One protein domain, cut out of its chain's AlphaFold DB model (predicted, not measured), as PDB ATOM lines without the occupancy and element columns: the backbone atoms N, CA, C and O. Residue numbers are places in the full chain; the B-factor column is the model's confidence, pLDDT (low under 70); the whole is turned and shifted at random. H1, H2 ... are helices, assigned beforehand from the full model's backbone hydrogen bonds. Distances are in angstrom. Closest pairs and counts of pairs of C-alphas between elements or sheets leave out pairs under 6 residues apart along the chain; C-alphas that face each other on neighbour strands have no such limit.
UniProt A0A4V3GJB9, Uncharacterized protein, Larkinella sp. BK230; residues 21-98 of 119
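Overview. This is residues 21 to 98 of the 119 residues of an uncharacterized protein of Larkinella sp. BK230 (UniProt A0A4V3GJB9). H4, the longest helix, lies between H1 on one side and the short H2 and H3 on the other, in a compact body from which residues 81 to 98, of which 90 to 97 belong to H5, stick out as a long tail. The printed part has 78 residues, with five named helices, H1 to H5 in order, and no named strand: all helix. It is extended, with a radius of gyration of the C-alphas of 18.1 A and spans of 63 by 27 by 21 A.

Arrangement. H4, residues 65 to 81, touches H1, residues 21 to 36, at a shallow tilt of 23 degrees, opposite ways; their closest C-alphas, of Thr 29 and Leu 70, are 5.2 A apart. H3, residues 54 to 61, is close to H4 but not clearly touching, the closest C-alphas, of Phe 61 and Phe 67, being 6.0 A apart. H2, residues 43 to 51, is near H4 and touches H3 only at the corner, only just, with 3 pairs of C-alphas within 8 A, the closest those of Met 49 and Lys 57, 6.6 A apart. Every O i to N i+4 pair is within hydrogen-bond range in H1, H2, H3 and H5, residues 90 to 97, and 11 of 13 in H4.

Along the chain. H4 is 25.5 A long and H1 22.9 A. H1 begins at C-alpha 21 (-21.846, 10.652, -31.830); H5 ends at C-alpha 97 (-4.932, 6.815, -72.017).

Size, cuts and confidence. The printed part has no cut and no long link. Residues 81 to 98 are under 70 in pLDDT.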
ATOM      1  N   ARG A  21     -23.132  10.094 -32.266       73.00
ATOM      2  CA  ARG A  21     -21.846  10.652 -31.830       73.00
ATOM      3  C   ARG A  21     -21.640  12.134 -32.180       73.00
ATOM      4  O   ARG A  21     -21.073  12.853 -31.369       73.00
ATOM      5  N   TYR A  22     -22.052  12.590 -33.365       78.31
ATOM      6  CA  TYR A  22     -21.888  14.000 -33.751       78.31
ATOM      7  C   TYR A  22     -22.909  14.901 -33.060       78.31
ATOM      8  O   TYR A  22     -22.565  16.008 -32.669       78.31
ATOM      9  N   LEU A  23     -24.138  14.415 -32.869       80.94
ATOM     10  CA  LEU A  23     -25.166  15.145 -32.126       80.94
ATOM     11  C   LEU A  23     -24.795  15.262 -30.645       80.94
ATOM     12  O   LEU A  23     -24.909  16.342 -30.077       80.94
ATOM     13  N   ASP A  24     -24.276  14.184 -30.050       81.38
ATOM     14  CA  ASP A  24     -23.774  14.186 -28.675       81.38
ATOM     15  C   ASP A  24     -22.614  15.185 -28.532       81.38
ATOM     16  O   ASP A  24     -22.602  15.989 -27.602       81.38
ATOM     17  N   TRP A  25     -21.679  15.202 -29.492       82.75
ATOM     18  CA  TRP A  25     -20.562  16.149 -29.499       82.75
ATOM     19  C   TRP A  25     -21.028  17.606 -29.612       82.75
ATOM     20  O   TRP A  25     -20.617  18.419 -28.789       82.75
ATOM     21  N   ILE A  26     -21.934  17.917 -30.549       86.62
ATOM     22  CA  ILE A  26     -22.526  19.259 -30.680       86.62
ATOM     23  C   ILE A  26     -23.245  19.658 -29.391       86.62
ATOM     24  O   ILE A  26     -23.085  20.777 -28.920       86.62
ATOM     25  N   SER A  27     -24.027  18.753 -28.797       86.19
ATOM     26  CA  SER A  27     -24.765  19.054 -27.568       86.19
ATOM     27  C   SER A  27     -23.829  19.361 -26.394       86.19
ATOM     28  O   SER A  27     -24.094  20.281 -25.622       86.19
ATOM     29  N   ALA A  28     -22.703  18.646 -26.298       87.38
ATOM     30  CA  ALA A  28     -21.700  18.860 -25.267       87.38
ATOM     31  C   ALA A  28     -20.966  20.197 -25.450       87.38
ATOM     32  O   ALA A  28     -20.841  20.956 -24.489       87.38
ATOM     33  N   THR A  29     -20.511  20.512 -26.667       87.81
ATOM     34  CA  THR A  29     -19.783  21.762 -26.939       87.81
ATOM     35  C   THR A  29     -20.698  22.980 -26.872       87.81
ATOM     36  O   THR A  29     -20.316  23.987 -26.282       87.81
ATOM     37  N   ALA A  30     -21.937  22.882 -27.364       88.06
ATOM     38  CA  ALA A  30     -22.934  23.943 -27.227       88.06
ATOM     39  C   ALA A  30     -23.301  24.177 -25.755       88.06
ATOM     40  O   ALA A  30     -23.353  25.319 -25.304       88.06
ATOM     41  N   GLY A  31     -23.494  23.102 -24.983       87.00
ATOM     42  CA  GLY A  31     -23.740  23.189 -23.545       87.00
ATOM     43  C   GLY A  31     -22.600  23.889 -22.801       87.00
ATOM     44  O   GLY A  31     -22.855  24.783 -22.000       87.00
ATOM     45  N   ALA A  32     -21.345  23.541 -23.101       87.69
ATOM     46  CA  ALA A  32     -20.172  24.189 -22.515       87.69
ATOM     47  C   ALA A  32     -20.059  25.675 -22.908       87.69
ATOM     48  O   ALA A  32     -19.754  26.514 -22.057       87.69
ATOM     49  N   PHE A  33     -20.350  26.005 -24.169       89.44
ATOM     50  CA  PHE A  33     -20.327  27.374 -24.684       89.44
ATOM     51  C   PHE A  33     -21.379  28.258 -23.999       89.44
ATOM     52  O   PHE A  33     -21.041  29.290 -23.419       89.44
ATOM     53  N   PHE A  34     -22.644  27.832 -23.968       89.50
ATOM     54  CA  PHE A  34     -23.723  28.617 -23.359       89.50
ATOM     55  C   PHE A  34     -23.707  28.615 -21.833       89.50
ATOM     56  O   PHE A  34     -24.205  29.556 -21.223       89.50
ATOM     57  N   ALA A  35     -23.101  27.611 -21.196       89.75
ATOM     58  CA  ALA A  35     -22.851  27.658 -19.758       89.75
ATOM     59  C   ALA A  35     -21.902  28.810 -19.388       89.75
ATOM     60  O   ALA A  35     -22.081  29.443 -18.348       89.75
ATOM     61  N   LYS A  36     -20.913  29.105 -20.243       88.88
ATOM     62  CA  LYS A  36     -19.983  30.231 -20.069       88.88
ATOM     63  C   LYS A  36     -20.559  31.557 -20.561       88.88
ATOM     64  O   LYS A  36     -20.339  32.590 -19.932       88.88
ATOM     65  N   HIS A  37     -21.333  31.525 -21.644       89.25
ATOM     66  CA  HIS A  37     -21.918  32.708 -22.277       89.25
ATOM     67  C   HIS A  37     -23.452  32.623 -22.364       89.25
ATOM     68  O   HIS A  37     -24.013  32.609 -23.460       89.25
ATOM     69  N   PRO A  38     -24.174  32.611 -21.228       90.00
ATOM     70  CA  PRO A  38     -25.629  32.432 -21.231       90.00
ATOM     71  C   PRO A  38     -26.379  33.596 -21.894       90.00
ATOM     72  O   PRO A  38     -27.464  33.410 -22.429       90.00
ATOM     73  N   HIS A  39     -25.787  34.795 -21.902       89.19
ATOM     74  CA  HIS A  39     -26.346  35.978 -22.564       89.19
ATOM     75  C   HIS A  39     -26.346  35.875 -24.097       89.19
ATOM     76  O   HIS A  39     -27.061  36.626 -24.752       89.19
ATOM     77  N   LEU A  40     -25.557  34.955 -24.661       87.75
ATOM     78  CA  LEU A  40     -25.524  34.674 -26.094       87.75
ATOM     79  C   LEU A  40     -26.536  33.603 -26.493       87.75
ATOM     80  O   LEU A  40     -26.513  33.187 -27.636       87.75
ATOM     81  N   LEU A  41     -27.395  33.115 -25.592       86.94
ATOM     82  CA  LEU A  41     -28.471  32.195 -25.958       86.94
ATOM     83  C   LEU A  41     -29.683  32.997 -26.454       86.94
ATOM     84  O   LEU A  41     -30.674  33.160 -25.744       86.94
ATOM     85  N   THR A  42     -29.573  33.538 -27.663       87.69
ATOM     86  CA  THR A  42     -30.633  34.306 -28.328       87.69
ATOM     87  C   THR A  42     -31.047  33.636 -29.636       87.69
ATOM     88  O   THR A  42     -30.296  32.856 -30.217       87.69
ATOM     89  N   ASP A  43     -32.239  33.944 -30.140       84.62
ATOM     90  CA  ASP A  43     -32.701  33.361 -31.408       84.62
ATOM     91  C   ASP A  43     -31.772  33.738 -32.578       84.62
ATOM     92  O   ASP A  43     -31.443  32.897 -33.412       84.62
ATOM     93  N   GLU A  44     -31.256  34.970 -32.585       83.00
ATOM     94  CA  GLU A  44     -30.338  35.488 -33.609       83.00
ATOM     95  C   GLU A  44     -28.972  34.782 -33.606       83.00
ATOM     96  O   GLU A  44     -28.396  34.479 -34.654       83.00
ATOM     97  N   THR A  45     -28.444  34.474 -32.423       85.62
ATOM     98  CA  THR A  45     -27.177  33.741 -32.288       85.62
ATOM     99  C   THR A  45     -27.350  32.283 -32.692       85.62
ATOM    100  O   THR A  45     -26.512  31.764 -33.434       85.62
ATOM    101  N   LEU A  46     -28.447  31.634 -32.281       83.75
ATOM    102  CA  LEU A  46     -28.815  30.284 -32.720       83.75
ATOM    103  C   LEU A  46     -28.953  30.206 -34.245       83.75
ATOM    104  O   LEU A  46     -28.402  29.293 -34.866       83.75
ATOM    105  N   GLU A  47     -29.624  31.182 -34.854       80.81
ATOM    106  CA  GLU A  47     -29.754  31.293 -36.305       80.81
ATOM    107  C   GLU A  47     -28.382  31.463 -36.968       80.81
ATOM    108  O   GLU A  47     -28.018  30.699 -37.867       80.81
ATOM    109  N   THR A  48     -27.556  32.378 -36.463       83.12
ATOM    110  CA  THR A  48     -26.218  32.614 -37.016       83.12
ATOM    111  C   THR A  48     -25.315  31.381 -36.913       83.12
ATOM    112  O   THR A  48     -24.560  31.080 -37.839       83.12
ATOM    113  N   MET A  49     -25.413  30.593 -35.841       81.88
ATOM    114  CA  MET A  49     -24.670  29.334 -35.732       81.88
ATOM    115  C   MET A  49     -25.186  28.257 -36.688       81.88
ATOM    116  O   MET A  49     -24.381  27.524 -37.272       81.88
ATOM    117  N   ALA A  50     -26.501  28.160 -36.873       79.94
ATOM    118  CA  ALA A  50     -27.110  27.143 -37.720       79.94
ATOM    119  C   ALA A  50     -26.876  27.407 -39.216       79.94
ATOM    120  O   ALA A  50     -26.541  26.479 -39.955       79.94
ATOM    121  N   ILE A  51     -27.050  28.656 -39.660       78.81
ATOM    122  CA  ILE A  51     -27.144  28.999 -41.089       78.81
ATOM    123  C   ILE A  51     -26.206  30.129 -41.527       78.81
ATOM    124  O   ILE A  51     -26.029  30.333 -42.729       78.81
ATOM    125  N   GLY A  52     -25.584  30.841 -40.584       77.38
ATOM    126  CA  GLY A  52     -24.622  31.899 -40.885       77.38
ATOM    127  C   GLY A  52     -23.382  31.367 -41.601       77.38
ATOM    128  O   GLY A  52     -22.979  30.208 -41.447       77.38
ATOM    129  N   ASN A  53     -22.753  32.223 -42.403       85.31
ATOM    130  CA  ASN A  53     -21.484  31.876 -43.035       85.31
ATOM    131  C   ASN A  53     -20.337  31.910 -42.000       85.31
ATOM    132  O   ASN A  53     -20.453  32.517 -40.935       85.31
ATOM    133  N   ASN A  54     -19.206  31.264 -42.307       82.56
ATOM    134  CA  ASN A  54     -18.078  31.225 -41.371       82.56
ATOM    135  C   ASN A  54     -17.556  32.629 -41.024       82.56
ATOM    136  O   ASN A  54     -17.157  32.850 -39.891       82.56
ATOM    137  N   ALA A  55     -17.601  33.593 -41.951       85.25
ATOM    138  CA  ALA A  55     -17.151  34.958 -41.681       85.25
ATOM    139  C   ALA A  55     -18.013  35.657 -40.613       85.25
ATOM    140  O   ALA A  55     -17.460  36.193 -39.664       85.25
ATOM    141  N   GLN A  56     -19.340  35.563 -40.712       84.62
ATOM    142  CA  GLN A  56     -20.307  36.086 -39.738       84.62
ATOM    143  C   GLN A  56     -20.142  35.411 -38.378       84.62
ATOM    144  O   GLN A  56     -20.151  36.063 -37.338       84.62
ATOM    145  N   LYS A  57     -19.935  34.093 -38.385       86.38
ATOM    146  CA  LYS A  57     -19.643  33.321 -37.177       86.38
ATOM    147  C   LYS A  57     -18.356  33.787 -36.497       86.38
ATOM    148  O   LYS A  57     -18.352  33.993 -35.291       86.38
ATOM    149  N   PHE A  58     -17.275  33.981 -37.251       86.00
ATOM    150  CA  PHE A  58     -16.009  34.471 -36.702       86.00
ATOM    151  C   PHE A  58     -16.063  35.948 -36.301       86.00
ATOM    152  O   PHE A  58     -15.404  36.331 -35.344       86.00
ATOM    153  N   GLU A  59     -16.860  36.767 -36.976       87.12
ATOM    154  CA  GLU A  59     -17.086  38.161 -36.593       87.12
ATOM    155  C   GLU A  59     -17.806  38.259 -35.240       87.12
ATOM    156  O   GLU A  59     -17.422  39.059 -34.391       87.12
ATOM    157  N   LEU A  60     -18.802  37.400 -35.005       83.12
ATOM    158  CA  LEU A  60     -19.585  37.404 -33.768       83.12
ATOM    159  C   LEU A  60     -18.918  36.649 -32.616       83.12
ATOM    160  O   LEU A  60     -18.999  37.076 -31.467       83.12
ATOM    161  N   PHE A  61     -18.263  35.528 -32.910       86.75
ATOM    162  CA  PHE A  61     -17.790  34.592 -31.890       86.75
ATOM    163  C   PHE A  61     -16.297  34.268 -31.989       86.75
ATOM    164  O   PHE A  61     -15.762  33.619 -31.098       86.75
ATOM    165  N   GLY A  62     -15.584  34.709 -33.030       78.19
ATOM    166  CA  GLY A  62     -14.183  34.330 -33.281       78.19
ATOM    167  C   GLY A  62     -13.180  34.831 -32.240       78.19
ATOM    168  O   GLY A  62     -12.040  34.369 -32.210       78.19
ATOM    169  N   HIS A  63     -13.609  35.739 -31.363       81.44
ATOM    170  CA  HIS A  63     -12.852  36.182 -30.192       81.44
ATOM    171  C   HIS A  63     -13.018  35.267 -28.966       81.44
ATOM    172  O   HIS A  63     -12.304  35.451 -27.984       81.44
ATOM    173  N   MET A  64     -13.942  34.303 -29.004       86.31
ATOM    174  CA  MET A  64     -14.210  33.356 -27.920       86.31
ATOM    175  C   MET A  64     -13.536  32.025 -28.246       86.31
ATOM    176  O   MET A  64     -13.884  31.373 -29.229       86.31
ATOM    177  N   GLU A  65     -12.571  31.606 -27.428       83.12
ATOM    178  CA  GLU A  65     -11.849  30.341 -27.634       83.12
ATOM    179  C   GLU A  65     -12.807  29.141 -27.649       83.12
ATOM    180  O   GLU A  65     -12.664  28.212 -28.441       83.12
ATOM    181  N   GLU A  66     -13.863  29.198 -26.846       81.38
ATOM    182  CA  GLU A  66     -14.880  28.155 -26.735       81.38
ATOM    183  C   GLU A  66     -15.755  28.017 -27.981       81.38
ATOM    184  O   GLU A  66     -16.391  26.980 -28.187       81.38
ATOM    185  N   PHE A  67     -15.786  29.045 -28.831       87.50
ATOM    186  CA  PHE A  67     -16.495  28.971 -30.096       87.50
ATOM    187  C   PHE A  67     -15.785  28.061 -31.103       87.50
ATOM    188  O   PHE A  67     -16.450  27.459 -31.945       87.50
ATOM    189  N   TYR A  68     -14.460  27.910 -31.020       86.12
ATOM    190  CA  TYR A  68     -13.706  27.084 -31.967       86.12
ATOM    191  C   TYR A  68     -14.121  25.612 -31.883       86.12
ATOM    192  O   TYR A  68     -14.424  25.013 -32.916       86.12
ATOM    193  N   ASP A  69     -14.242  25.066 -30.670       85.50
ATOM    194  CA  ASP A  69     -14.678  23.681 -30.436       85.50
ATOM    195  C   ASP A  69     -16.119  23.443 -30.919       85.50
ATOM    196  O   ASP A  69     -16.448  22.399 -31.495       85.50
ATOM    197  N   LEU A  70     -17.002  24.424 -30.703       87.12
ATOM    198  CA  LEU A  70     -18.383  24.372 -31.178       87.12
ATOM    199  C   LEU A  70     -18.451  24.442 -32.709       87.12
ATOM    200  O   LEU A  70     -19.154  23.648 -33.337       87.12
ATOM    201  N   ASN A  71     -17.699  25.354 -33.325       88.56
ATOM    202  CA  ASN A  71     -17.651  25.496 -34.774       88.56
ATOM    203  C   ASN A  71     -17.049  24.249 -35.443       88.56
ATOM    204  O   ASN A  71     -17.567  23.801 -36.464       88.56
ATOM    205  N   GLU A  72     -16.026  23.626 -34.852       86.88
ATOM    206  CA  GLU A  72     -15.455  22.368 -35.347       86.88
ATOM    207  C   GLU A  72     -16.474  21.218 -35.309       86.88
ATOM    208  O   GLU A  72     -16.596  20.462 -36.283       86.88
ATOM    209  N   ALA A  73     -17.241  21.100 -34.220       85.12
ATOM    210  CA  ALA A  73     -18.295  20.095 -34.095       85.12
ATOM    211  C   ALA A  73     -19.387  20.284 -35.166       85.12
ATOM    212  O   ALA A  73     -19.793  19.318 -35.826       85.12
ATOM    213  N   LEU A  74     -19.812  21.533 -35.394       84.88
ATOM    214  CA  LEU A  74     -20.787  21.895 -36.427       84.88
ATOM    215  C   LEU A  74     -20.255  21.622 -37.841       84.88
ATOM    216  O   LEU A  74     -20.941  20.989 -38.646       84.88
ATOM    217  N   GLU A  75     -19.023  22.028 -38.154       85.00
ATOM    218  CA  GLU A  75     -18.406  21.770 -39.459       85.00
ATOM    219  C   GLU A  75     -18.240  20.276 -39.733       85.00
ATOM    220  O   GLU A  75     -18.527  19.803 -40.836       85.00
ATOM    221  N   SER A  76     -17.800  19.513 -38.733       82.19
ATOM    222  CA  SER A  76     -17.635  18.063 -38.836       82.19
ATOM    223  C   SER A  76     -18.958  17.367 -39.140       82.19
ATOM    224  O   SER A  76     -19.005  16.448 -39.963       82.19
ATOM    225  N   TYR A  77     -20.041  17.838 -38.524       79.31
ATOM    226  CA  TYR A  77     -21.387  17.361 -38.804       79.31
ATOM    227  C   TYR A  77     -21.833  17.715 -40.229       79.31
ATOM    228  O   TYR A  77     -22.260  16.829 -40.970       79.31
ATOM    229  N   VAL A  78     -21.640  18.958 -40.677       77.44
ATOM    230  CA  VAL A  78     -21.978  19.384 -42.049       77.44
ATOM    231  C   VAL A  78     -21.193  18.591 -43.100       77.44
ATOM    232  O   VAL A  78     -21.780  18.100 -44.066       77.44
ATOM    233  N   ARG A  79     -19.885  18.384 -42.905       76.56
ATOM    234  CA  ARG A  79     -19.044  17.565 -43.801       76.56
ATOM    235  C   ARG A  79     -19.519  16.115 -43.873       76.56
ATOM    236  O   ARG A  79     -19.392  15.488 -44.921       76.56
ATOM    237  N   HIS A  80     -20.058  15.577 -42.779       73.12
ATOM    238  CA  HIS A  80     -20.633  14.234 -42.761       73.12
ATOM    239  C   HIS A  80     -21.954  14.152 -43.542       73.12
ATOM    240  O   HIS A  80     -22.231  13.135 -44.180       73.12
ATOM    241  N   LEU A  81     -22.764  15.214 -43.501       69.56
ATOM    242  CA  LEU A  81     -24.023  15.295 -44.245       69.56
ATOM    243  C   LEU A  81     -23.804  15.441 -45.752       69.56
ATOM    244  O   LEU A  81     -24.597  14.915 -46.537       69.56
ATOM    245  N   GLN A  82     -22.727  16.114 -46.164       66.38
ATOM    246  CA  GLN A  82     -22.411  16.272 -47.576       66.38
ATOM    247  C   GLN A  82     -22.072  14.915 -48.221       66.38
ATOM    248  O   GLN A  82     -21.273  14.138 -47.686       66.38
ATOM    249  N   PRO A  83     -22.652  14.590 -49.392       59.09
ATOM    250  CA  PRO A  83     -22.276  13.401 -50.131       59.09
ATOM    251  C   PRO A  83     -20.794  13.510 -50.465       59.09
ATOM    252  O   PRO A  83     -20.381  14.428 -51.172       59.09
ATOM    253  N   LYS A  84     -19.995  12.560 -49.958       58.59
ATOM    254  CA  LYS A  84     -18.590  12.429 -50.352       58.59
ATOM    255  C   LYS A  84     -18.543  12.489 -51.880       58.59
ATOM    256  O   LYS A  84     -19.206  11.649 -52.507       58.59
ATOM    257  N   PRO A  85     -17.817  13.441 -52.495       51.91
ATOM    258  CA  PRO A  85     -17.611  13.388 -53.928       51.91
ATOM    259  C   PRO A  85     -17.008  12.016 -54.206       51.91
ATOM    260  O   PRO A  85     -15.981  11.656 -53.626       51.91
ATOM    261  N   LYS A  86     -17.699  11.205 -55.016       50.84
ATOM    262  CA  LYS A  86     -17.113   9.973 -55.536       50.84
ATOM    263  C   LYS A  86     -15.852  10.433 -56.243       50.84
ATOM    264  O   LYS A  86     -15.941  11.083 -57.281       50.84
ATOM    265  N   THR A  87     -14.696  10.167 -55.650       51.25
ATOM    266  CA  THR A  87     -13.421  10.326 -56.325       51.25
ATOM    267  C   THR A  87     -13.491   9.398 -57.525       51.25
ATOM    268  O   THR A  87     -13.316   8.185 -57.420       51.25
ATOM    269  N   VAL A  88     -13.844   9.954 -58.683       52.22
ATOM    270  CA  VAL A  88     -13.590   9.293 -59.952       52.22
ATOM    271  C   VAL A  88     -12.080   9.163 -59.958       52.22
ATOM    272  O   VAL A  88     -11.374  10.167 -60.021       52.22
ATOM    273  N   SER A  89     -11.593   7.950 -59.702       48.12
ATOM    274  CA  SER A  89     -10.171   7.657 -59.599       48.12
ATOM    275  C   SER A  89      -9.499   8.165 -60.870       48.12
ATOM    276  O   SER A  89      -9.592   7.542 -61.927       48.12
ATOM    277  N   PHE A  90      -8.852   9.326 -60.778       52.66
ATOM    278  CA  PHE A  90      -8.132   9.955 -61.883       52.66
ATOM    279  C   PHE A  90      -7.021   9.018 -62.393       52.66
ATOM    280  O   PHE A  90      -6.710   8.990 -63.582       52.66
ATOM    281  N   LEU A  91      -6.514   8.140 -61.514       54.84
ATOM    282  CA  LEU A  91      -5.622   7.035 -61.871       54.84
ATOM    283  C   LEU A  91      -6.251   6.039 -62.857       54.84
ATOM    284  O   LEU A  91      -5.542   5.518 -63.712       54.84
ATOM    285  N   GLY A  92      -7.554   5.761 -62.759       53.28
ATOM    286  CA  GLY A  92      -8.257   4.879 -63.694       53.28
ATOM    287  C   GLY A  92      -8.332   5.469 -65.103       53.28
ATOM    288  O   GLY A  92      -8.075   4.763 -66.072       53.28
ATOM    289  N   PHE A  93      -8.593   6.777 -65.199       54.44
ATOM    290  CA  PHE A  93      -8.684   7.507 -66.468       54.44
ATOM    291  C   PHE A  93      -7.313   7.685 -67.150       54.44
ATOM    292  O   PHE A  93      -7.184   7.522 -68.364       54.44
ATOM    293  N   LEU A  94      -6.250   7.925 -66.372       55.03
ATOM    294  CA  LEU A  94      -4.879   7.958 -66.899       55.03
ATOM    295  C   LEU A  94      -4.408   6.575 -67.377       55.03
ATOM    296  O   LEU A  94      -3.702   6.479 -68.379       55.03
ATOM    297  N   ARG A  95      -4.840   5.489 -66.721       54.00
ATOM    298  CA  ARG A  95      -4.487   4.117 -67.120       54.00
ATOM    299  C   ARG A  95      -5.118   3.700 -68.452       54.00
ATOM    300  O   ARG A  95      -4.538   2.867 -69.139       54.00
ATOM    301  N   THR A  96      -6.254   4.289 -68.833       56.69
ATOM    302  CA  THR A  96      -6.898   4.065 -70.140       56.69
ATOM    303  C   THR A  96      -6.303   4.891 -71.282       56.69
ATOM    304  O   THR A  96      -6.512   4.538 -72.437       56.69
ATOM    305  N   MET A  97      -5.550   5.959 -70.990       53.81
ATOM    306  CA  MET A  97      -4.932   6.815 -72.017       53.81
ATOM    307  C   MET A  97      -3.482   6.448 -72.358       53.81
ATOM    308  O   MET A  97      -2.942   6.968 -73.330       53.81
ATOM    309  N   ILE A  98      -2.846   5.547 -71.603       56.81
ATOM    310  CA  ILE A  98      -1.499   5.056 -71.914       56.81
ATOM    311  C   ILE A  98      -1.641   3.742 -72.696       56.81
ATOM    312  O   ILE A  98      -1.950   2.713 -72.085       56.81
TER     313      ILE A  98